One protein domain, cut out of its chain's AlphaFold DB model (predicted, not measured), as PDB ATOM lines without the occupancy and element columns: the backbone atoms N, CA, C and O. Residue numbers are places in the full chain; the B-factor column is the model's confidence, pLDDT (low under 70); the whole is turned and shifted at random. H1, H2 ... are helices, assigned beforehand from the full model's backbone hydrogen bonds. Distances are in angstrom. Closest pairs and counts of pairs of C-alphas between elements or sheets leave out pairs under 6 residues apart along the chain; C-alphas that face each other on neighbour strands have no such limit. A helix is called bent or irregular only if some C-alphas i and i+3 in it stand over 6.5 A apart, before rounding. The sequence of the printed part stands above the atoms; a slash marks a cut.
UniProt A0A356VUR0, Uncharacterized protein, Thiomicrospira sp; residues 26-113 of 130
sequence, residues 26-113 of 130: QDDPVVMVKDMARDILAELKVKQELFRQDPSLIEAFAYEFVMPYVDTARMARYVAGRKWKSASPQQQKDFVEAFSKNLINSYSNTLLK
ATOM      1  N   GLN A  26      27.875  20.814 -32.137       78.69
ATOM      2  CA  GLN A  26      26.476  21.246 -31.986       78.69
ATOM      3  C   GLN A  26      25.767  21.512 -33.327       78.69
ATOM      4  O   GLN A  26      24.637  21.996 -33.349       78.69
ATOM      5  N   ASP A  27      26.428  21.231 -34.449       84.06
ATOM      6  CA  ASP A  27      25.930  21.458 -35.811       84.06
ATOM      7  C   ASP A  27      24.903  20.409 -36.268       84.06
ATOM      8  O   ASP A  27      24.045  20.703 -37.102       84.06
ATOM      9  N   ASP A  28      24.944  19.210 -35.687       87.62
ATOM     10  CA  ASP A  28      23.975  18.140 -35.910       87.62
ATOM     11  C   ASP A  28      23.462  17.610 -34.553       87.62
ATOM     12  O   ASP A  28      24.259  17.194 -33.712       87.62
ATOM     13  N   PRO A  29      22.138  17.592 -34.304       87.19
ATOM     14  CA  PRO A  29      21.584  17.185 -33.014       87.19
ATOM     15  C   PRO A  29      21.792  15.697 -32.697       87.19
ATOM     16  O   PRO A  29      21.922  15.332 -31.530       87.19
ATOM     17  N   VAL A  30      21.832  14.824 -33.709       88.38
ATOM     18  CA  VAL A  30      22.110  13.392 -33.525       88.38
ATOM     19  C   VAL A  30      23.565  13.213 -33.113       88.38
ATOM     20  O   VAL A  30      23.860  12.474 -32.174       88.38
ATOM     21  N   VAL A  31      24.470  13.918 -33.792       88.62
ATOM     22  CA  VAL A  31      25.893  13.945 -33.446       88.62
ATOM     23  C   VAL A  31      26.102  14.495 -32.041       88.62
ATOM     24  O   VAL A  31      26.779  13.854 -31.248       88.62
ATOM     25  N   MET A  32      25.488  15.630 -31.720       89.62
ATOM     26  CA  MET A  32      25.606  16.291 -30.426       89.62
ATOM     27  C   MET A  32      25.203  15.355 -29.284       89.62
ATOM     28  O   MET A  32      25.957  15.180 -28.330       89.62
ATOM     29  N   VAL A  33      24.038  14.704 -29.392       89.75
ATOM     30  CA  VAL A  33      23.567  13.750 -28.376       89.75
ATOM     31  C   VAL A  33      24.500  12.543 -28.283       89.75
ATOM     32  O   VAL A  33      24.775  12.069 -27.183       89.75
ATOM     33  N   LYS A  34      25.014  12.055 -29.419       89.31
ATOM     34  CA  LYS A  34      25.949  10.924 -29.456       89.31
ATOM     35  C   LYS A  34      27.284  11.257 -28.796       89.31
ATOM     36  O   LYS A  34      27.802  10.438 -28.041       89.31
ATOM     37  N   ASP A  35      27.843  12.423 -29.090       89.25
ATOM     38  CA  ASP A  35      29.131  12.861 -28.559       89.25
ATOM     39  C   ASP A  35      29.004  13.157 -27.056       89.25
ATOM     40  O   ASP A  35      29.748  12.584 -26.266       89.25
ATOM     41  N   MET A  36      27.953  13.872 -26.636       89.75
ATOM     42  CA  MET A  36      27.634  14.078 -25.216       89.75
ATOM     43  C   MET A  36      27.474  12.751 -24.453       89.75
ATOM     44  O   MET A  36      28.049  12.576 -23.380       89.75
ATOM     45  N   ALA A  37      26.715  11.788 -24.990       89.12
ATOM     46  CA  ALA A  37      26.534  10.488 -24.342       89.12
ATOM     47  C   ALA A  37      27.854   9.712 -24.223       89.12
ATOM     48  O   ALA A  37      28.112   9.078 -23.200       89.12
ATOM     49  N   ARG A  38      28.705   9.777 -25.253       89.00
ATOM     50  CA  ARG A  38      30.027   9.143 -25.253       89.00
ATOM     51  C   ARG A  38      30.918   9.713 -24.154       89.00
ATOM     52  O   ARG A  38      31.517   8.927 -23.421       89.00
ATOM     53  N   ASP A  39      30.969  11.034 -24.023       89.12
ATOM     54  CA  ASP A  39      31.800  11.715 -23.030       89.12
ATOM     55  C   ASP A  39      31.326  11.399 -21.609       89.12
ATOM     56  O   ASP A  39      32.125  11.002 -20.760       89.12
ATOM     57  N   ILE A  40      30.008  11.435 -21.378       89.38
ATOM     58  CA  ILE A  40      29.402  11.025 -20.104       89.38
ATOM     59  C   ILE A  40      29.816   9.595 -19.739       89.38
ATOM     60  O   ILE A  40      30.241   9.341 -18.612       89.38
ATOM     61  N   LEU A  41      29.709   8.643 -20.672       88.69
ATOM     62  CA  LEU A  41      30.060   7.246 -20.408       88.69
ATOM     63  C   LEU A  41      31.557   7.034 -20.188       88.69
ATOM     64  O   LEU A  41      31.932   6.212 -19.350       88.69
ATOM     65  N   ALA A  42      32.406   7.731 -20.941       88.94
ATOM     66  CA  ALA A  42      33.851   7.665 -20.768       88.94
ATOM     67  C   ALA A  42      34.243   8.137 -19.360       88.94
ATOM     68  O   ALA A  42      34.960   7.438 -18.644       88.94
ATOM     69  N   GLU A  43      33.689   9.263 -18.925       89.75
ATOM     70  CA  GLU A  43      33.982   9.847 -17.620       89.75
ATOM     71  C   GLU A  43      33.382   9.054 -16.460       89.75
ATOM     72  O   GLU A  43      34.053   8.845 -15.449       89.75
ATOM     73  N   LEU A  44      32.160   8.527 -16.608       87.25
ATOM     74  CA  LEU A  44      31.553   7.640 -15.610       87.25
ATOM     75  C   LEU A  44      32.404   6.386 -15.370       87.25
ATOM     76  O   LEU A  44      32.525   5.945 -14.228       87.25
ATOM     77  N   LYS A  45      33.023   5.822 -16.419       86.00
ATOM     78  CA  LYS A  45      33.923   4.662 -16.296       86.00
ATOM     79  C   LYS A  45      35.188   5.002 -15.509       86.00
ATOM     80  O   LYS A  45      35.612   4.202 -14.679       86.00
ATOM     81  N   VAL A  46      35.770   6.179 -15.738       89.88
ATOM     82  CA  VAL A  46      36.985   6.634 -15.040       89.88
ATOM     83  C   VAL A  46      36.691   6.993 -13.580       89.88
ATOM     84  O   VAL A  46      37.442   6.618 -12.682       89.88
ATOM     85  N   LYS A  47      35.579   7.691 -13.324       89.44
ATOM     86  CA  LYS A  47      35.218   8.248 -12.009       89.44
ATOM     87  C   LYS A  47      34.335   7.320 -11.165       89.44
ATOM     88  O   LYS A  47      33.877   7.712 -10.097       89.44
ATOM     89  N   GLN A  48      34.108   6.077 -11.594       84.00
ATOM     90  CA  GLN A  48      33.155   5.170 -10.944       84.00
ATOM     91  C   GLN A  48      33.449   4.944  -9.451       84.00
ATOM     92  O   GLN A  48      32.532   4.944  -8.633       84.00
ATOM     93  N   GLU A  49      34.720   4.755  -9.088       87.25
ATOM     94  CA  GLU A  49      35.126   4.567  -7.688       87.25
ATOM     95  C   GLU A  49      34.948   5.847  -6.864       87.25
ATOM     96  O   GLU A  49      34.473   5.784  -5.734       87.25
ATOM     97  N   LEU A  50      35.234   7.011  -7.454       90.88
ATOM     98  CA  LEU A  50      35.019   8.308  -6.812       90.88
ATOM     99  C   LEU A  50      33.542   8.495  -6.438       90.88
ATOM    100  O   LEU A  50      33.235   8.846  -5.303       90.88
ATOM    101  N   PHE A  51      32.625   8.179  -7.353       88.94
ATOM    102  CA  PHE A  51      31.194   8.277  -7.070       88.94
ATOM    103  C   PHE A  51      30.679   7.219  -6.086       88.94
ATOM    104  O   PHE A  51      29.664   7.443  -5.430       88.94
ATOM    105  N   ARG A  52      31.350   6.063  -5.964       84.19
ATOM    106  CA  ARG A  52      31.034   5.077  -4.914       84.19
ATOM    107  C   ARG A  52      31.393   5.597  -3.524       84.19
ATOM    108  O   ARG A  52      30.671   5.306  -2.575       84.19
ATOM    109  N   GLN A  53      32.495   6.335  -3.414       90.81
ATOM    110  CA  GLN A  53      32.973   6.904  -2.151       90.81
ATOM    111  C   GLN A  53      32.173   8.141  -1.745       90.81
ATOM    112  O   GLN A  53      31.832   8.286  -0.574       90.81
ATOM    113  N   ASP A  54      31.840   8.993  -2.713       90.19
ATOM    114  CA  ASP A  54      31.007  10.169  -2.497       90.19
ATOM    115  C   ASP A  54      29.947  10.314  -3.605       90.19
ATOM    116  O   ASP A  54      30.194  10.925  -4.652       90.19
ATOM    117  N   PRO A  55      28.733   9.776  -3.376       82.56
ATOM    118  CA  PRO A  55      27.630   9.907  -4.315       82.56
ATOM    119  C   PRO A  55      27.196  11.353  -4.566       82.56
ATOM    120  O   PRO A  55      26.574  11.604  -5.590       82.56
ATOM    121  N   SER A  56      27.510  12.313  -3.685       85.31
ATOM    122  CA  SER A  56      27.099  13.713  -3.880       85.31
ATOM    123  C   SER A  56      27.790  14.371  -5.080       85.31
ATOM    124  O   SER A  56      27.233  15.269  -5.713       85.31
ATOM    125  N   LEU A  57      28.959  13.856  -5.477       91.00
ATOM    126  CA  LEU A  57      29.723  14.351  -6.624       91.00
ATOM    127  C   LEU A  57      29.021  14.111  -7.967       91.00
ATOM    128  O   LEU A  57      29.351  14.767  -8.956       91.00
ATOM    129  N   ILE A  58      28.038  13.204  -8.017       89.12
ATOM    130  CA  ILE A  58      27.303  12.917  -9.251       89.12
ATOM    131  C   ILE A  58      26.426  14.097  -9.695       89.12
ATOM    132  O   ILE A  58      26.170  14.253 -10.888       89.12
ATOM    133  N   GLU A  59      25.998  14.955  -8.762       88.69
ATOM    134  CA  GLU A  59      25.248  16.171  -9.092       88.69
ATOM    135  C   GLU A  59      26.145  17.169  -9.834       88.69
ATOM    136  O   GLU A  59      25.774  17.664 -10.898       88.69
ATOM    137  N   ALA A  60      27.357  17.413  -9.319       90.62
ATOM    138  CA  ALA A  60      28.344  18.282  -9.964       90.62
ATOM    139  C   ALA A  60      28.743  17.750 -11.348       90.62
ATOM    140  O   ALA A  60      28.806  18.511 -12.311       90.62
ATOM    141  N   PHE A  61      28.915  16.433 -11.465       91.62
ATOM    142  CA  PHE A  61      29.147  15.774 -12.745       91.62
ATOM    143  C   PHE A  61      28.011  16.033 -13.749       91.62
ATOM    144  O   PHE A  61      28.265  16.389 -14.897       91.62
ATOM    145  N   ALA A  62      26.746  15.921 -13.335       89.69
ATOM    146  CA  ALA A  62      25.615  16.211 -14.217       89.69
ATOM    147  C   ALA A  62      25.565  17.693 -14.645       89.69
ATOM    148  O   ALA A  62      25.249  17.993 -15.801       89.69
ATOM    149  N   TYR A  63      25.915  18.622 -13.747       89.81
ATOM    150  CA  TYR A  63      26.059  20.040 -14.089       89.81
ATOM    151  C   TYR A  63      27.146  20.292 -15.139       89.81
ATOM    152  O   TYR A  63      26.972  21.159 -15.988       89.81
ATOM    153  N   GLU A  64      28.247  19.550 -15.097       90.56
ATOM    154  CA  GLU A  64      29.367  19.732 -16.020       90.56
ATOM    155  C   GLU A  64      29.105  19.085 -17.387       90.56
ATOM    156  O   GLU A  64      29.309  19.720 -18.417       90.56
ATOM    157  N   PHE A  65      28.605  17.847 -17.413       88.62
ATOM    158  CA  PHE A  65      28.542  17.047 -18.642       88.62
ATOM    159  C   PHE A  65      27.187  17.069 -19.355       88.62
ATOM    160  O   PHE A  65      27.114  16.734 -20.535       88.62
ATOM    161  N   VAL A  66      26.104  17.449 -18.668       86.94
ATOM    162  CA  VAL A  66      24.743  17.432 -19.243       86.94
ATOM    163  C   VAL A  66      24.201  18.843 -19.428       86.94
ATOM    164  O   VAL A  66      23.722  19.198 -20.504       86.94
ATOM    165  N   MET A  67      24.272  19.668 -18.385       88.69
ATOM    166  CA  MET A  67      23.615  20.979 -18.374       88.69
ATOM    167  C   MET A  67      24.078  21.975 -19.450       88.69
ATOM    168  O   MET A  67      23.225  22.760 -19.871       88.69
ATOM    169  N   PRO A  68      25.327  21.959 -19.968       90.75
ATOM    170  CA  PRO A  68      25.711  22.838 -21.078       90.75
ATOM    171  C   PRO A  68      24.882  22.624 -22.351       90.75
ATOM    172  O   PRO A  68      24.792  23.513 -23.195       90.75
ATOM    173  N   TYR A  69      24.263  21.451 -22.480       89.88
ATOM    174  CA  TYR A  69      23.562  21.000 -23.677       89.88
ATOM    175  C   TYR A  69      22.034  21.005 -23.520       89.88
ATOM    176  O   TYR A  69      21.314  20.689 -24.469       89.88
ATOM    177  N   VAL A  70      21.514  21.372 -22.339       89.81
ATOM    178  CA  VAL A  70      20.083  21.311 -22.009       89.81
ATOM    179  C   VAL A  70      19.533  22.694 -21.654       89.81
ATOM    180  O   VAL A  70      19.900  23.302 -20.649       89.81
ATOM    181  N   ASP A  71      18.556  23.166 -22.432       94.19
ATOM    182  CA  ASP A  71      17.842  24.426 -22.179       94.19
ATOM    183  C   ASP A  71      16.770  24.250 -21.084       94.19
ATOM    184  O   ASP A  71      15.557  24.211 -21.330       94.19
ATOM    185  N   THR A  72      17.234  24.126 -19.841       93.88
ATOM    186  CA  THR A  72      16.361  23.966 -18.668       93.88
ATOM    187  C   THR A  72      15.458  25.170 -18.427       93.88
ATOM    188  O   THR A  72      14.335  24.998 -17.954       93.88
ATOM    189  N   ALA A  73      15.870  26.376 -18.826       95.19
ATOM    190  CA  ALA A  73      15.032  27.568 -18.738       95.19
ATOM    191  C   ALA A  73      13.798  27.462 -19.648       95.19
ATOM    192  O   ALA A  73      12.673  27.769 -19.237       95.19
ATOM    193  N   ARG A  74      13.978  26.988 -20.885       96.62
ATOM    194  CA  ARG A  74      12.872  26.734 -21.815       96.62
ATOM    195  C   ARG A  74      11.995  25.574 -21.355       96.62
ATOM    196  O   ARG A  74      10.774  25.688 -21.434       96.62
ATOM    197  N   MET A  75      12.582  24.497 -20.831       96.69
ATOM    198  CA  MET A  75      11.820  23.384 -20.247       96.69
ATOM    199  C   MET A  75      10.960  23.846 -19.067       96.69
ATOM    200  O   MET A  75       9.755  23.603 -19.058       96.69
ATOM    201  N   ALA A  76      11.545  24.587 -18.123       97.06
ATOM    202  CA  ALA A  76      10.838  25.166 -16.989       97.06
ATOM    203  C   ALA A  76       9.673  26.049 -17.461       97.06
ATOM    204  O   ALA A  76       8.543  25.906 -16.997       97.06
ATOM    205  N   ARG A  77       9.898  26.904 -18.465       97.38
ATOM    206  CA  ARG A  77       8.831  27.710 -19.073       97.38
ATOM    207  C   ARG A  77       7.682  26.855 -19.613       97.38
ATOM    208  O   ARG A  77       6.524  27.228 -19.423       97.38
ATOM    209  N   TYR A  78       7.974  25.733 -20.273       97.62
ATOM    210  CA  TYR A  78       6.936  24.816 -20.751       97.62
ATOM    211  C   TYR A  78       6.164  24.165 -19.604       97.62
ATOM    212  O   TYR A  78       4.937  24.139 -19.651       97.62
ATOM    213  N   VAL A  79       6.859  23.717 -18.556       96.88
ATOM    214  CA  VAL A  79       6.242  23.107 -17.367       96.88
ATOM    215  C   VAL A  79       5.351  24.106 -16.622       96.88
ATOM    216  O   VAL A  79       4.223  23.781 -16.263       96.88
ATOM    217  N   ALA A  80       5.812  25.345 -16.437       97.00
ATOM    218  CA  ALA A  80       5.033  26.408 -15.798       97.00
ATOM    219  C   ALA A  80       3.818  26.846 -16.643       97.00
ATOM    220  O   ALA A  80       2.837  27.398 -16.124       97.00
ATOM    221  N   GLY A  81       3.880  26.633 -17.959       97.00
ATOM    222  CA  GLY A  81       2.799  26.888 -18.899       97.00
ATOM    223  C   GLY A  81       2.262  28.317 -18.810       97.00
ATOM    224  O   GLY A  81       3.001  29.302 -18.845       97.00
ATOM    225  N   ARG A  82       0.935  28.453 -18.678       96.06
ATOM    226  CA  ARG A  82       0.260  29.765 -18.643       96.06
ATOM    227  C   ARG A  82       0.740  30.658 -17.496       96.06
ATOM    228  O   ARG A  82       0.722  31.877 -17.650       96.06
ATOM    229  N   LYS A  83       1.163  30.072 -16.370       97.19
ATOM    230  CA  LYS A  83       1.585  30.816 -15.175       97.19
ATOM    231  C   LYS A  83       2.930  31.512 -15.357       97.19
ATOM    232  O   LYS A  83       3.172  32.505 -14.678       97.19
ATOM    233  N   TRP A  84       3.744  31.068 -16.318       97.88
ATOM    234  CA  TRP A  84       5.024  31.700 -16.630       97.88
ATOM    235  C   TRP A  84       4.870  33.188 -16.958       97.88
ATOM    236  O   TRP A  84       5.589  34.023 -16.421       97.88
ATOM    237  N   LYS A  85       3.887  33.536 -17.799       95.69
ATOM    238  CA  LYS A  85       3.672  34.921 -18.253       95.69
ATOM    239  C   LYS A  85       3.260  35.874 -17.129       95.69
ATOM    240  O   LYS A  85       3.500  37.067 -17.241       95.69
ATOM    241  N   SER A  86       2.611  35.357 -16.088       97.12
ATOM    242  CA  SER A  86       2.163  36.138 -14.930       97.12
ATOM    243  C   SER A  86       3.176  36.169 -13.783       97.12
ATOM    244  O   SER A  86       2.971  36.910 -12.830       97.12
ATOM    245  N   ALA A  87       4.224  35.343 -13.837       97.88
ATOM    246  CA  ALA A  87       5.247  35.288 -12.801       97.88
ATOM    247  C   ALA A  87       6.197  36.485 -12.922       97.88
ATOM    248  O   ALA A  87       6.574  36.873 -14.032       97.88
ATOM    249  N   SER A  88       6.612  37.041 -11.784       98.50
ATOM    250  CA  SER A  88       7.635  38.088 -11.756       98.50
ATOM    251  C   SER A  88       8.984  37.552 -12.265       98.50
ATOM    252  O   SER A  88       9.221  36.342 -12.218       98.50
ATOM    253  N   PRO A  89       9.910  38.423 -12.707       97.94
ATOM    254  CA  PRO A  89      11.247  37.988 -13.114       97.94
ATOM    255  C   PRO A  89      11.977  37.176 -12.033       97.94
ATOM    256  O   PRO A  89      12.634  36.188 -12.348       97.94
ATOM    257  N   GLN A  90      11.804  37.543 -10.757       98.31
ATOM    258  CA  GLN A  90      12.381  36.803  -9.635       98.31
ATOM    259  C   GLN A  90      11.763  35.404  -9.508       98.31
ATOM    260  O   GLN A  90      12.493  34.423  -9.464       98.31
ATOM    261  N   GLN A  91      10.432  35.289  -9.565       98.31
ATOM    262  CA  GLN A  91       9.751  33.990  -9.512       98.31
ATOM    263  C   GLN A  91      10.134  33.081 -10.685       98.31
ATOM    264  O   GLN A  91      10.253  31.873 -10.513       98.31
ATOM    265  N   GLN A  92      10.331  33.649 -11.877       98.25
ATOM    266  CA  GLN A  92      10.810  32.904 -13.039       98.25
ATOM    267  C   GLN A  92      12.217  32.349 -12.800       98.25
ATOM    268  O   GLN A  92      12.454  31.174 -13.070       98.25
ATOM    269  N   LYS A  93      13.132  33.171 -12.271       98.25
ATOM    270  CA  LYS A  93      14.497  32.750 -11.936       98.25
ATOM    271  C   LYS A  93      14.495  31.648 -10.875       98.25
ATOM    272  O   LYS A  93      15.080  30.595 -11.111       98.25
ATOM    273  N   ASP A  94      13.789  31.866  -9.767       98.38
ATOM    274  CA  ASP A  94      13.711  30.912  -8.656       98.38
ATOM    275  C   ASP A  94      13.112  29.578  -9.114       98.38
ATOM    276  O   ASP A  94      13.579  28.505  -8.735       98.38
ATOM    277  N   PHE A  95      12.098  29.633  -9.983       98.12
ATOM    278  CA  PHE A  95      11.492  28.433 -10.543       98.12
ATOM    279  C   PHE A  95      12.452  27.668 -11.456       98.12
ATOM    280  O   PHE A  95      12.518  26.447 -11.355       98.12
ATOM    281  N   VAL A  96      13.204  28.353 -12.326       97.50
ATOM    282  CA  VAL A  96      14.215  27.704 -13.179       97.50
ATOM    283  C   VAL A  96      15.288  27.036 -12.324       97.50
ATOM    284  O   VAL A  96      15.623  25.883 -12.575       97.50
ATOM    285  N   GLU A  97      15.790  27.714 -11.292       96.56
ATOM    286  CA  GLU A  97      16.803  27.161 -10.389       96.56
ATOM    287  C   GLU A  97      16.292  25.913  -9.658       96.56
ATOM    288  O   GLU A  97      16.929  24.856  -9.699       96.56
ATOM    289  N   ALA A  98      15.104  26.001  -9.051       96.88
ATOM    290  CA  ALA A  98      14.488  24.879  -8.351       96.88
ATOM    291  C   ALA A  98      14.182  23.703  -9.294       96.88
ATOM    292  O   ALA A  98      14.410  22.547  -8.936       96.88
ATOM    293  N   PHE A  99      13.698  23.991 -10.505       95.88
ATOM    294  CA  PHE A  99      13.413  22.990 -11.529       95.88
ATOM    295  C   PHE A  99      14.683  22.251 -11.967       95.88
ATOM    296  O   PHE A  99      14.717  21.021 -11.930       95.88
ATOM    297  N   SER A 100      15.743  22.983 -12.325       93.62
ATOM    298  CA  SER A 100      17.016  22.398 -12.760       93.62
ATOM    299  C   SER A 100      17.654  21.549 -11.666       93.62
ATOM    300  O   SER A 100      18.074  20.422 -11.929       93.62
ATOM    301  N   LYS A 101      17.659  22.046 -10.423       92.81
ATOM    302  CA  LYS A 101      18.146  21.285  -9.269       92.81
ATOM    303  C   LYS A 101      17.343  19.999  -9.065       92.81
ATOM    304  O   LYS A 101      17.915  18.940  -8.841       92.81
ATOM    305  N   ASN A 102      16.015  20.063  -9.178       93.31
ATOM    306  CA  ASN A 102      15.174  18.882  -9.014       93.31
ATOM    307  C   ASN A 102      15.449  17.808 -10.082       93.31
ATOM    308  O   ASN A 102      15.533  16.631  -9.733       93.31
ATOM    309  N   LEU A 103      15.637  18.202 -11.348       91.25
ATOM    310  CA  LEU A 103      16.019  17.272 -12.415       91.25
ATOM    311  C   LEU A 103      17.333  16.561 -12.081       91.25
ATOM    312  O   LEU A 103      17.398  15.332 -12.100       91.25
ATOM    313  N   ILE A 104      18.363  17.322 -11.721       90.25
ATOM    314  CA  ILE A 104      19.681  16.766 -11.404       90.25
ATOM    315  C   ILE A 104      19.580  15.792 -10.233       90.25
ATOM    316  O   ILE A 104      20.009  14.645 -10.356       90.25
ATOM    317  N   ASN A 105      18.922  16.177  -9.145       88.25
ATOM    318  CA  ASN A 105      18.813  15.325  -7.962       88.25
ATOM    319  C   ASN A 105      18.017  14.038  -8.242       88.25
ATOM    320  O   ASN A 105      18.336  12.974  -7.704       88.25
ATOM    321  N   SER A 106      16.997  14.119  -9.103       87.31
ATOM    322  CA  SER A 106      16.129  12.982  -9.430       87.31
ATOM    323  C   SER A 106      16.806  11.958 -10.344       87.31
ATOM    324  O   SER A 106      16.573  10.757 -10.193       87.31
ATOM    325  N   TYR A 107      17.654  12.398 -11.279       85.69
ATOM    326  CA  TYR A 107      18.205  11.515 -12.314       85.69
ATOM    327  C   TYR A 107      19.672  11.130 -12.098       85.69
ATOM    328  O   TYR A 107      20.050  10.013 -12.451       85.69
ATOM    329  N   SER A 108      20.488  11.973 -11.462       84.62
ATOM    330  CA  SER A 108      21.940  11.740 -11.361       84.62
ATOM    331  C   SER A 108      22.273  10.482 -10.550       84.62
ATOM    332  O   SER A 108      23.095   9.671 -10.965       84.62
ATOM    333  N   ASN A 109      21.535  10.218  -9.467       81.75
ATOM    334  CA  ASN A 109      21.685   8.989  -8.676       81.75
ATOM    335  C   ASN A 109      21.339   7.707  -9.450       81.75
ATOM    336  O   ASN A 109      21.782   6.619  -9.084       81.75
ATOM    337  N   THR A 110      20.534   7.812 -10.511       83.00
ATOM    338  CA  THR A 110      20.221   6.666 -11.370       83.00
ATOM    339  C   THR A 110      21.436   6.272 -12.207       83.00
ATOM    340  O   THR A 110      21.654   5.080 -12.406       83.00
ATOM    341  N   LEU A 111      22.286   7.227 -12.610       79.81
ATOM    342  CA  LEU A 111      23.503   6.945 -13.381       79.81
ATOM    343  C   LEU A 111      24.460   6.007 -12.633       79.81
ATOM    344  O   LEU A 111      25.060   5.137 -13.252       79.81
ATOM    345  N   LEU A 112      24.540   6.114 -11.302       78.94
ATOM    346  CA  LEU A 112      25.386   5.244 -10.470       78.94
ATOM    347  C   LEU A 112      24.890   3.797 -10.390       78.94
ATOM    348  O   LEU A 112      25.665   2.890 -10.094       78.94
ATOM    349  N   LYS A 113      23.593   3.580 -10.617       80.19
ATOM    350  CA  LYS A 113      22.955   2.260 -10.513       80.19
ATOM    351  C   LYS A 113      22.964   1.502 -11.835       80.19
ATOM    352  O   LYS A 113      22.709   0.299 -11.843       80.19
TER     353      LYS A 113
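AT A GLANCE: This is residues 26 to 113 of the 130 residues of an uncharacterized protein of Thiomicrospira sp (UniProt A0A356VUR0). Two helical hairpins, H1 with H2 and H3 with H4, make a loose, flat frame in which the later part of H4 crosses H2. The printed part has 88 residues with four named helices, H1 to H4, and is all helix. Its radius of gyration of the C-alphas is 15.3 A and its spans are 46 by 34 by 17 A.

HOW THE PARTS SIT: H1, residues 29 to 53, touches H2, residues 57 to 65, opposite ways at a shallow tilt of 21 degrees; closest are C-alphas 40 and 65, 6.3 A apart. H3, residues 72 to 86, touches H4, residues 89 to 111, at residues 92 to 100 of H4 alone, opposite ways at a steep tilt of 38 degrees; closest are C-alphas 73 and 96, 5.6 A apart. H4 touches H2 with residues 104 to 109 alone, at a steep tilt of 67 degrees, only just short of perpendicular; closest are C-alphas 58 and 108, 5.9 A apart. O i to N i+4 pairs are within hydrogen-bond range throughout H2, and in 19 of 21 in H1, 6 of 11 in H3 and 16 of 19 in H4.

IN THESE COORDINATES: H1, 34.5 A long, begins at C-alpha 29 (21.584, 17.185, -33.014) and has a kink of 64 degrees near residue 47. H4, 33.4 A long, ends at C-alpha 111 (23.503, 6.945, -13.381). H1, H3 and, only just, H4 are irregular: C-alphas 46 and 49 are 7.9 A apart, 79 and 82 9.0 A, 106 and 109 6.9 A.

THE WHOLE: The C-alphas of Glu 49 and Ser 86 are farthest apart, 46.2 A. The printed part has no cut and no long link, and no printed residue is under 70 in pLDDT.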